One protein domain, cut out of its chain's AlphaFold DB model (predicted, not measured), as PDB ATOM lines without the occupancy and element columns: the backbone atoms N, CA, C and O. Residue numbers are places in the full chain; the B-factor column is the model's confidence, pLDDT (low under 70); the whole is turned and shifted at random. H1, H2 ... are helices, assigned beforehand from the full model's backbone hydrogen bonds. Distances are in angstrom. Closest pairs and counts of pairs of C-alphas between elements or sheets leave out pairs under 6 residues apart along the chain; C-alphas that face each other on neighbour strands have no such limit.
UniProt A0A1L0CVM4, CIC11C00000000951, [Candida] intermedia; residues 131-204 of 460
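AT A GLANCE: This is residues 131 to 204 of the 460 residues of the protein "CIC11C00000000951" of [Candida] intermedia (UniProt A0A1L0CVM4). The longest helix, H1, runs past H3 about perpendicular to it near Trp 179, and H3 stands in the middle of this small all-helix domain with the short helices H4 and H5 on its other side. The four-residue H2 follows at the far end of H1, and from it the long unnamed stretch of residues 151 to 171 runs across one side of H3 and loops back to where H3 begins; contacts between the helices are few. The printed part has 74 residues with five named helices, in the order H1, H2, H3, H4, H5, and no named strand. The whole is compact, with a radius of gyration of the C-alphas of 11.5 A, and rounded, with spans of 31 by 27 by 19 A.

IN THESE COORDINATES: Find C-alpha 131 at (-10.912, 64.963, -8.098); from there H1, residues 131 to 145, runs 21.5 A to C-alpha 145 at (9.770, 59.246, -8.850). Next comes H2, residues 147 to 150, 4.8 A long. Look then at C-alpha 172 at (3.878, 66.367, -24.082), where H3, residues 172 to 181, begins its 14.3 A. H4, residues 192 to 197, measures 8.9 A, and H5, residues 199 to 202, measures 5.0 A and ends at C-alpha 202 at (10.367, 78.675, -27.341).

HOW THE PARTS SIT: Begin at H1 and look at Ile 143, whose C-alpha is 5.7 A from that of Lys 150, the closest C-alphas of H1 and H2, which are close but not clearly touching. H1 and H3 are also close but not clearly touching: their closest C-alphas, of Leu 139 and Trp 179, are 7.8 A apart, and their lines are about perpendicular at 74 degrees. From H3, go on to H5: the two only just touch, with 3 pairs of C-alphas within 8 A, the closest those of Gly 173 and Trp 200 at 5.3 A. H3 and H4 are close but not clearly touching, with the C-alphas of Val 177 and Leu 195 closest at 7.3 A, at a shallow tilt of 26 degrees, opposite ways. H4 and H5 are close but not clearly touching, the closest C-alphas, of Phe 196 and Thr 202, being 6.5 A apart. H1 and H2 are both apart from H4 and H5, and H2 is apart from H3. In H1, H3 and H4 every O i to N i+4 pair is within hydrogen-bond range; H2 and H5 are too short for such a pair, and their O i to N i+3 pairs within range are 1 of 1 and 0 of 1.

THE WHOLE: The two C-alphas farthest apart are those of Leu 133 and Thr 203, at 32.5 A. The printed part has no cut. The link from H2 to H3, 21 residues, is long; those from H1 to H2 and from H4 to H5 are tight, and that from H3 to H4 is short. Look at the B-factor column for the model's confidence: the mean pLDDT of the printed part is 89.1, and residues 131 to 132 are under 70.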
ATOM      1  N   LEU A 131     -11.736  64.894  -6.895       61.09
ATOM      2  CA  LEU A 131     -10.912  64.963  -8.098       61.09
ATOM      3  C   LEU A 131      -9.622  65.784  -7.899       61.09
ATOM      4  O   LEU A 131      -8.561  65.295  -8.272       61.09
ATOM      5  N   LEU A 132      -9.691  66.965  -7.270       62.47
ATOM      6  CA  LEU A 132      -8.521  67.831  -7.045       62.47
ATOM      7  C   LEU A 132      -7.512  67.196  -6.081       62.47
ATOM      8  O   LEU A 132      -6.314  67.192  -6.350       62.47
ATOM      9  N   LEU A 133      -7.990  66.585  -4.990       70.56
ATOM     10  CA  LEU A 133      -7.110  65.929  -4.021       70.56
ATOM     11  C   LEU A 133      -6.398  64.707  -4.630       70.56
ATOM     12  O   LEU A 133      -5.214  64.505  -4.378       70.56
ATOM     13  N   ASN A 134      -7.091  63.938  -5.479       72.56
ATOM     14  CA  ASN A 134      -6.478  62.842  -6.238       72.56
ATOM     15  C   ASN A 134      -5.459  63.340  -7.281       72.56
ATOM     16  O   ASN A 134      -4.475  62.661  -7.558       72.56
ATOM     17  N   GLN A 135      -5.671  64.517  -7.876       71.56
ATOM     18  CA  GLN A 135      -4.720  65.098  -8.824       71.56
ATOM     19  C   GLN A 135      -3.419  65.517  -8.122       71.56
ATOM     20  O   GLN A 135      -2.334  65.209  -8.616       71.56
ATOM     21  N   ALA A 136      -3.524  66.122  -6.934       75.69
ATOM     22  CA  ALA A 136      -2.371  66.494  -6.116       75.69
ATOM     23  C   ALA A 136      -1.523  65.277  -5.696       75.69
ATOM     24  O   ALA A 136      -0.296  65.341  -5.759       75.69
ATOM     25  N   THR A 137      -2.140  64.142  -5.335       82.94
ATOM     26  CA  THR A 137      -1.388  62.909  -5.029       82.94
ATOM     27  C   THR A 137      -0.714  62.301  -6.257       82.94
ATOM     28  O   THR A 137       0.414  61.830  -6.133       82.94
ATOM     29  N   HIS A 138      -1.327  62.343  -7.445       82.94
ATOM     30  CA  HIS A 138      -0.655  61.899  -8.674       82.94
ATOM     31  C   HIS A 138       0.563  62.768  -9.026       82.94
ATOM     32  O   HIS A 138       1.601  62.221  -9.397       82.94
ATOM     33  N   LEU A 139       0.465  64.092  -8.866       81.75
ATOM     34  CA  LEU A 139       1.577  65.018  -9.104       81.75
ATOM     35  C   LEU A 139       2.704  64.832  -8.074       81.75
ATOM     36  O   LEU A 139       3.865  64.727  -8.460       81.75
ATOM     37  N   ALA A 140       2.374  64.667  -6.789       85.44
ATOM     38  CA  ALA A 140       3.358  64.367  -5.748       85.44
ATOM     39  C   ALA A 140       4.099  63.034  -5.991       85.44
ATOM     40  O   ALA A 140       5.322  62.987  -5.862       85.44
ATOM     41  N   LEU A 141       3.381  61.974  -6.390       87.81
ATOM     42  CA  LEU A 141       3.970  60.671  -6.733       87.81
ATOM     43  C   LEU A 141       4.835  60.721  -8.000       87.81
ATOM     44  O   LEU A 141       5.823  59.997  -8.101       87.81
ATOM     45  N   TYR A 142       4.484  61.564  -8.974       88.12
ATOM     46  CA  TYR A 142       5.340  61.785 -10.138       88.12
ATOM     47  C   TYR A 142       6.641  62.485  -9.718       88.12
ATOM     48  O   TYR A 142       7.727  61.970  -9.968       88.12
ATOM     49  N   ILE A 143       6.546  63.597  -8.984       87.62
ATOM     50  CA  ILE A 143       7.716  64.363  -8.524       87.62
ATOM     51  C   ILE A 143       8.647  63.523  -7.632       87.62
ATOM     52  O   ILE A 143       9.865  63.674  -7.728       87.62
ATOM     53  N   SER A 144       8.121  62.610  -6.803       88.81
ATOM     54  CA  SER A 144       8.965  61.708  -6.001       88.81
ATOM     55  C   SER A 144       9.729  60.680  -6.839       88.81
ATOM     56  O   SER A 144      10.823  60.279  -6.450       88.81
ATOM     57  N   ASN A 145       9.170  60.257  -7.975       90.81
ATOM     58  CA  ASN A 145       9.770  59.246  -8.850       90.81
ATOM     59  C   ASN A 145      10.694  59.858  -9.918       90.81
ATOM     60  O   ASN A 145      11.570  59.168 -10.438       90.81
ATOM     61  N   PHE A 146      10.517  61.143 -10.236       90.69
ATOM     62  CA  PHE A 146      11.256  61.860 -11.276       90.69
ATOM     63  C   PHE A 146      11.961  63.103 -10.694       90.69
ATOM     64  O   PHE A 146      11.519  64.232 -10.917       90.69
ATOM     65  N   PRO A 147      13.088  62.939  -9.967       90.44
ATOM     66  CA  PRO A 147      13.821  64.065  -9.375       90.44
ATOM     67  C   PRO A 147      14.354  65.051 -10.427       90.44
ATOM     68  O   PRO A 147      14.402  66.249 -10.175       90.44
ATOM     69  N   ILE A 148      14.662  64.574 -11.637       90.38
ATOM     70  CA  ILE A 148      15.120  65.416 -12.753       90.38
ATOM     71  C   ILE A 148      14.018  66.402 -13.192       90.38
ATOM     72  O   ILE A 148      14.283  67.577 -13.438       90.38
ATOM     73  N   PHE A 149      12.754  65.955 -13.189       91.50
ATOM     74  CA  PHE A 149      11.596  66.828 -13.409       91.50
ATOM     75  C   PHE A 149      11.441  67.837 -12.267       91.50
ATOM     76  O   PHE A 149      11.089  68.989 -12.506       91.50
ATOM     77  N   LYS A 150      11.713  67.438 -11.017       90.19
ATOM     78  CA  LYS A 150      11.612  68.327  -9.852       90.19
ATOM     79  C   LYS A 150      12.512  69.559  -9.992       90.19
ATOM     80  O   LYS A 150      12.012  70.664  -9.807       90.19
ATOM     81  N   ASN A 151      13.776  69.362 -10.365       90.69
ATOM     82  CA  ASN A 151      14.807  70.407 -10.384       90.69
ATOM     83  C   ASN A 151      14.824  71.284 -11.655       90.69
ATOM     84  O   ASN A 151      15.667  72.167 -11.755       90.69
ATOM     85  N   ASN A 152      13.925  71.054 -12.622       89.88
ATOM     86  CA  ASN A 152      13.915  71.725 -13.935       89.88
ATOM     87  C   ASN A 152      15.182  71.466 -14.786       89.88
ATOM     88  O   ASN A 152      15.456  72.206 -15.724       89.88
ATOM     89  N   GLU A 153      15.941  70.407 -14.486       90.19
ATOM     90  CA  GLU A 153      17.205  70.079 -15.171       90.19
ATOM     91  C   GLU A 153      16.999  69.452 -16.563       90.19
ATOM     92  O   GLU A 153      17.881  69.539 -17.414       90.19
ATOM     93  N   ASP A 154      15.847  68.816 -16.808       89.31
ATOM     94  CA  ASP A 154      15.550  68.095 -18.053       89.31
ATOM     95  C   ASP A 154      14.159  68.449 -18.604       89.31
ATOM     96  O   ASP A 154      13.122  68.131 -18.013       89.31
ATOM     97  N   TYR A 155      14.143  69.065 -19.786       90.69
ATOM     98  CA  TYR A 155      12.932  69.405 -20.539       90.69
ATOM     99  C   TYR A 155      12.494  68.303 -21.524       90.69
ATOM    100  O   TYR A 155      11.580  68.513 -22.324       90.69
ATOM    101  N   THR A 156      13.108  67.118 -21.525       85.81
ATOM    102  CA  THR A 156      12.717  66.025 -22.438       85.81
ATOM    103  C   THR A 156      11.538  65.204 -21.917       85.81
ATOM    104  O   THR A 156      10.788  64.641 -22.717       85.81
ATOM    105  N   LYS A 157      11.328  65.145 -20.593       84.31
ATOM    106  CA  LYS A 157      10.328  64.269 -19.955       84.31
ATOM    107  C   LYS A 157       9.416  65.044 -19.011       84.31
ATOM    108  O   LYS A 157       9.833  65.507 -17.959       84.31
ATOM    109  N   GLY A 158       8.151  65.155 -19.402       86.88
ATOM    110  CA  GLY A 158       7.053  65.517 -18.506       86.88
ATOM    111  C   GLY A 158       6.183  64.305 -18.168       86.88
ATOM    112  O   GLY A 158       6.390  63.234 -18.746       86.88
ATOM    113  N   PRO A 159       5.192  64.467 -17.274       86.88
ATOM    114  CA  PRO A 159       4.123  63.491 -17.094       86.88
ATOM    115  C   PRO A 159       3.418  63.305 -18.439       86.88
ATOM    116  O   PRO A 159       2.835  64.247 -18.982       86.88
ATOM    117  N   GLY A 160       3.553  62.114 -19.014       81.94
ATOM    118  CA  GLY A 160       3.097  61.808 -20.361       81.94
ATOM    119  C   GLY A 160       1.656  61.309 -20.392       81.94
ATOM    120  O   GLY A 160       0.894  61.417 -19.428       81.94
ATOM    121  N   SER A 161       1.270  60.720 -21.524       81.88
ATOM    122  CA  SER A 161      -0.077  60.181 -21.745       81.88
ATOM    123  C   SER A 161      -0.455  59.012 -20.821       81.88
ATOM    124  O   SER A 161      -1.619  58.611 -20.797       81.88
ATOM    125  N   GLU A 162       0.475  58.495 -20.013       84.50
ATOM    126  CA  GLU A 162       0.188  57.573 -18.913       84.50
ATOM    127  C   GLU A 162      -0.651  58.212 -17.787       84.50
ATOM    128  O   GLU A 162      -1.388  57.507 -17.091       84.50
ATOM    129  N   PHE A 163      -0.624  59.543 -17.635       87.56
ATOM    130  CA  PHE A 163      -1.505  60.258 -16.709       87.56
ATOM    131  C   PHE A 163      -2.784  60.708 -17.415       87.56
ATOM    132  O   PHE A 163      -2.748  61.496 -18.356       87.56
ATOM    133  N   LYS A 164      -3.948  60.292 -16.890       87.88
ATOM    134  CA  LYS A 164      -5.284  60.578 -17.458       87.88
ATOM    135  C   LYS A 164      -5.514  62.049 -17.847       87.88
ATOM    136  O   LYS A 164      -6.212  62.313 -18.819       87.88
ATOM    137  N   TRP A 165      -4.963  62.990 -17.078       82.94
ATOM    138  CA  TRP A 165      -5.084  64.431 -17.332       82.94
ATOM    139  C   TRP A 165      -4.045  64.954 -18.331       82.94
ATOM    140  O   TRP A 165      -4.375  65.789 -19.163       82.94
ATOM    141  N   ALA A 166      -2.813  64.438 -18.305       87.94
ATOM    142  CA  ALA A 166      -1.790  64.788 -19.293       87.94
ATOM    143  C   ALA A 166      -2.120  64.223 -20.688       87.94
ATOM    144  O   ALA A 166      -1.852  64.871 -21.692       87.94
ATOM    145  N   ALA A 167      -2.814  63.082 -20.759       89.19
ATOM    146  CA  ALA A 167      -3.329  62.491 -21.998       89.19
ATOM    147  C   ALA A 167      -4.339  63.373 -22.768       89.19
ATOM    148  O   ALA A 167      -4.678  63.047 -23.903       89.19
ATOM    149  N   GLN A 168      -4.840  64.461 -22.168       91.19
ATOM    150  CA  GLN A 168      -5.695  65.448 -22.844       91.19
ATOM    151  C   GLN A 168      -4.891  66.511 -23.610       91.19
ATOM    152  O   GLN A 168      -5.456  67.228 -24.435       91.19
ATOM    153  N   PHE A 169      -3.584  66.624 -23.361       92.44
ATOM    154  CA  PHE A 169      -2.710  67.555 -24.065       92.44
ATOM    155  C   PHE A 169      -2.193  66.919 -25.357       92.44
ATOM    156  O   PHE A 169      -1.632  65.827 -25.352       92.44
ATOM    157  N   HIS A 170      -2.326  67.644 -26.468       90.56
ATOM    158  CA  HIS A 170      -1.809  67.218 -27.772       90.56
ATOM    159  C   HIS A 170      -0.271  67.219 -27.842       90.56
ATOM    160  O   HIS A 170       0.306  66.479 -28.633       90.56
ATOM    161  N   SER A 171       0.395  68.031 -27.010       92.12
ATOM    162  CA  SER A 171       1.855  68.092 -26.887       92.12
ATOM    163  C   SER A 171       2.299  67.633 -25.492       92.12
ATOM    164  O   SER A 171       1.787  68.157 -24.498       92.12
ATOM    165  N   PRO A 172       3.295  66.729 -25.375       92.44
ATOM    166  CA  PRO A 172       3.878  66.367 -24.082       92.44
ATOM    167  C   PRO A 172       4.643  67.535 -23.436       92.44
ATOM    168  O   PRO A 172       4.733  67.605 -22.212       92.44
ATOM    169  N   GLY A 173       5.142  68.488 -24.236       93.81
ATOM    170  CA  GLY A 173       5.719  69.736 -23.731       93.81
ATOM    171  C   GLY A 173       4.664  70.626 -23.072       93.81
ATOM    172  O   GLY A 173       4.870  71.103 -21.960       93.81
ATOM    173  N   ALA A 174       3.482  70.741 -23.687       94.31
ATOM    174  CA  ALA A 174       2.356  71.464 -23.096       94.31
ATOM    175  C   ALA A 174       1.908  70.831 -21.768       94.31
ATOM    176  O   ALA A 174       1.662  71.544 -20.796       94.31
ATOM    177  N   ALA A 175       1.857  69.493 -21.703       94.19
ATOM    178  CA  ALA A 175       1.557  68.769 -20.468       94.19
ATOM    179  C   ALA A 175       2.592  69.055 -19.367       94.19
ATOM    180  O   ALA A 175       2.201  69.391 -18.249       94.19
ATOM    181  N   ARG A 176       3.899  68.983 -19.679       93.81
ATOM    182  CA  ARG A 176       4.986  69.337 -18.744       93.81
ATOM    183  C   ARG A 176       4.773  70.725 -18.153       93.81
ATOM    184  O   ARG A 176       4.710  70.857 -16.932       93.81
ATOM    185  N   VAL A 177       4.654  71.734 -19.014       95.19
ATOM    186  CA  VAL A 177       4.560  73.135 -18.594       95.19
ATOM    187  C   VAL A 177       3.289  73.386 -17.786       95.19
ATOM    188  O   VAL A 177       3.357  73.986 -16.715       95.19
ATOM    189  N   ALA A 178       2.142  72.855 -18.217       94.44
ATOM    190  CA  ALA A 178       0.893  72.990 -17.471       94.44
ATOM    191  C   ALA A 178       0.971  72.348 -16.075       94.44
ATOM    192  O   ALA A 178       0.483  72.932 -15.109       94.44
ATOM    193  N   TRP A 179       1.624  71.189 -15.930       92.44
ATOM    194  CA  TRP A 179       1.831  70.563 -14.617       92.44
ATOM    195  C   TRP A 179       2.806  71.360 -13.749       92.44
ATOM    196  O   TRP A 179       2.577  71.486 -12.547       92.44
ATOM    197  N   LYS A 180       3.849  71.943 -14.348       94.38
ATOM    198  CA  LYS A 180       4.820  72.791 -13.650       94.38
ATOM    199  C   LYS A 180       4.250  74.126 -13.186       94.38
ATOM    200  O   LYS A 180       4.572  74.560 -12.088       94.38
ATOM    201  N   LEU A 181       3.360  74.748 -13.954       94.44
ATOM    202  CA  LEU A 181       2.617  75.937 -13.516       94.44
ATOM    203  C   LEU A 181       1.594  75.600 -12.412       94.44
ATOM    204  O   LEU A 181       1.331  76.428 -11.541       94.44
ATOM    205  N   CYS A 182       1.063  74.372 -12.406       92.88
ATOM    206  CA  CYS A 182       0.131  73.871 -11.390       92.88
ATOM    207  C   CYS A 182       0.796  73.278 -10.128       92.88
ATOM    208  O   CYS A 182       0.077  72.765  -9.266       92.88
ATOM    209  N   ASP A 183       2.128  73.312  -9.984       92.38
ATOM    210  CA  ASP A 183       2.798  72.732  -8.811       92.38
ATOM    211  C   ASP A 183       2.364  73.473  -7.524       92.38
ATOM    212  O   ASP A 183       2.438  74.710  -7.471       92.38
ATOM    213  N   PRO A 184       1.881  72.780  -6.472       90.88
ATOM    214  CA  PRO A 184       1.497  73.426  -5.217       90.88
ATOM    215  C   PRO A 184       2.681  74.083  -4.492       90.88
ATOM    216  O   PRO A 184       2.468  75.014  -3.713       90.88
ATOM    217  N   SER A 185       3.916  73.637  -4.736       91.62
ATOM    218  CA  SER A 185       5.121  74.206  -4.141       91.62
ATOM    219  C   SER A 185       5.636  75.384  -4.970       91.62
ATOM    220  O   SER A 185       6.111  75.215  -6.090       91.62
ATOM    221  N   LEU A 186       5.596  76.590  -4.396       93.50
ATOM    222  CA  LEU A 186       6.076  77.818  -5.049       93.50
ATOM    223  C   LEU A 186       7.548  77.744  -5.492       93.50
ATOM    224  O   LEU A 186       7.918  78.423  -6.438       93.50
ATOM    225  N   THR A 187       8.371  76.923  -4.835       93.62
ATOM    226  CA  THR A 187       9.796  76.740  -5.160       93.62
ATOM    227  C   THR A 187      10.054  75.754  -6.302       93.62
ATOM    228  O   THR A 187      11.181  75.676  -6.781       93.62
ATOM    229  N   LEU A 188       9.047  74.973  -6.710       91.75
ATOM    230  CA  LEU A 188       9.127  73.983  -7.797       91.75
ATOM    231  C   LEU A 188       8.256  74.361  -9.001       91.75
ATOM    232  O   LEU A 188       8.432  73.812 -10.095       91.75
ATOM    233  N   ARG A 189       7.317  75.289  -8.781       94.94
ATOM    234  CA  ARG A 189       6.500  75.925  -9.805       94.94
ATOM    235  C   ARG A 189       7.382  76.740 -10.742       94.94
ATOM    236  O   ARG A 189       8.287  77.432 -10.287       94.94
ATOM    237  N   TYR A 190       7.094  76.687 -12.040       96.19
ATOM    238  CA  TYR A 190       7.779  77.543 -13.011       96.19
ATOM    239  C   TYR A 190       7.566  79.022 -12.690       96.19
ATOM    240  O   TYR A 190       6.430  79.480 -12.533       96.19
ATOM    241  N   THR A 191       8.670  79.764 -12.646       96.06
ATOM    242  CA  THR A 191       8.647  81.218 -12.775       96.06
ATOM    243  C   THR A 191       8.388  81.606 -14.235       96.06
ATOM    244  O   THR A 191       8.452  80.771 -15.143       96.06
ATOM    245  N   LEU A 192       8.116  82.890 -14.482       96.00
ATOM    246  CA  LEU A 192       7.965  83.405 -15.845       96.00
ATOM    247  C   LEU A 192       9.244  83.180 -16.675       96.00
ATOM    248  O   LEU A 192       9.172  82.862 -17.856       96.00
ATOM    249  N   GLU A 193      10.418  83.286 -16.047       96.12
ATOM    250  CA  GLU A 193      11.695  83.037 -16.714       96.12
ATOM    251  C   GLU A 193      11.907  81.563 -17.067       96.12
ATOM    252  O   GLU A 193      12.428  81.270 -18.139       96.12
ATOM    253  N   ASP A 194      11.519  80.634 -16.188       95.69
ATOM    254  CA  ASP A 194      11.627  79.191 -16.464       95.69
ATOM    255  C   ASP A 194      10.708  78.783 -17.617       95.69
ATOM    256  O   ASP A 194      11.082  77.958 -18.447       95.69
ATOM    257  N   LEU A 195       9.531  79.412 -17.705       95.81
ATOM    258  CA  LEU A 195       8.614  79.245 -18.828       95.81
ATOM    259  C   LEU A 195       9.265  79.675 -20.151       95.81
ATOM    260  O   LEU A 195       9.226  78.909 -21.109       95.81
ATOM    261  N   PHE A 196       9.909  80.847 -20.201       95.19
ATOM    262  CA  PHE A 196      10.629  81.307 -21.399       95.19
ATOM    263  C   PHE A 196      11.881  80.475 -21.732       95.19
ATOM    264  O   PHE A 196      12.310  80.472 -22.883       95.19
ATOM    265  N   LYS A 197      12.464  79.768 -20.754       95.19
ATOM    266  CA  LYS A 197      13.603  78.851 -20.952       95.19
ATOM    267  C   LYS A 197      13.176  77.455 -21.432       95.19
ATOM    268  O   LYS A 197      14.029  76.716 -21.923       95.19
ATOM    269  N   ASP A 198      11.900  77.071 -21.310       95.62
ATOM    270  CA  ASP A 198      11.426  75.748 -21.737       95.62
ATOM    271  C   ASP A 198      11.421  75.627 -23.281       95.62
ATOM    272  O   ASP A 198      10.714  76.385 -23.953       95.62
ATOM    273  N   PRO A 199      12.123  74.634 -23.870       94.94
ATOM    274  CA  PRO A 199      12.182  74.429 -25.317       94.94
ATOM    275  C   PRO A 199      10.821  74.296 -26.012       94.94
ATOM    276  O   PRO A 199      10.686  74.694 -27.167       94.94
ATOM    277  N   TRP A 200       9.799  73.750 -25.340       94.56
ATOM    278  CA  TRP A 200       8.450  73.698 -25.906       94.56
ATOM    279  C   TRP A 200       7.854  75.100 -26.036       94.56
ATOM    280  O   TRP A 200       7.271  75.403 -27.075       94.56
ATOM    281  N   PHE A 201       8.039  75.959 -25.032       94.62
ATOM    282  CA  PHE A 201       7.541  77.329 -25.080       94.62
ATOM    283  C   PHE A 201       8.278  78.150 -26.143       94.62
ATOM    284  O   PHE A 201       7.632  78.839 -26.924       94.62
ATOM    285  N   THR A 202       9.603  77.999 -26.274       93.38
ATOM    286  CA  THR A 202      10.367  78.675 -27.341       93.38
ATOM    287  C   THR A 202       9.997  78.209 -28.754       93.38
ATOM    288  O   THR A 202      10.227  78.941 -29.709       93.38
ATOM    289  N   THR A 203       9.423  77.007 -28.910       93.12
ATOM    290  CA  THR A 203       8.878  76.537 -30.203       93.12
ATOM    291  C   THR A 203       7.452  77.010 -30.491       93.12
ATOM    292  O   THR A 203       6.931  76.723 -31.568       93.12
ATOM    293  N   LEU A 204       6.790  77.704 -29.559       90.88
ATOM    294  CA  LEU A 204       5.490  78.308 -29.830       90.88
ATOM    295  C   LEU A 204       5.686  79.608 -30.609       90.88
ATOM    296  O   LEU A 204       5.984  80.654 -30.033       90.88
TER     297      LEU A 204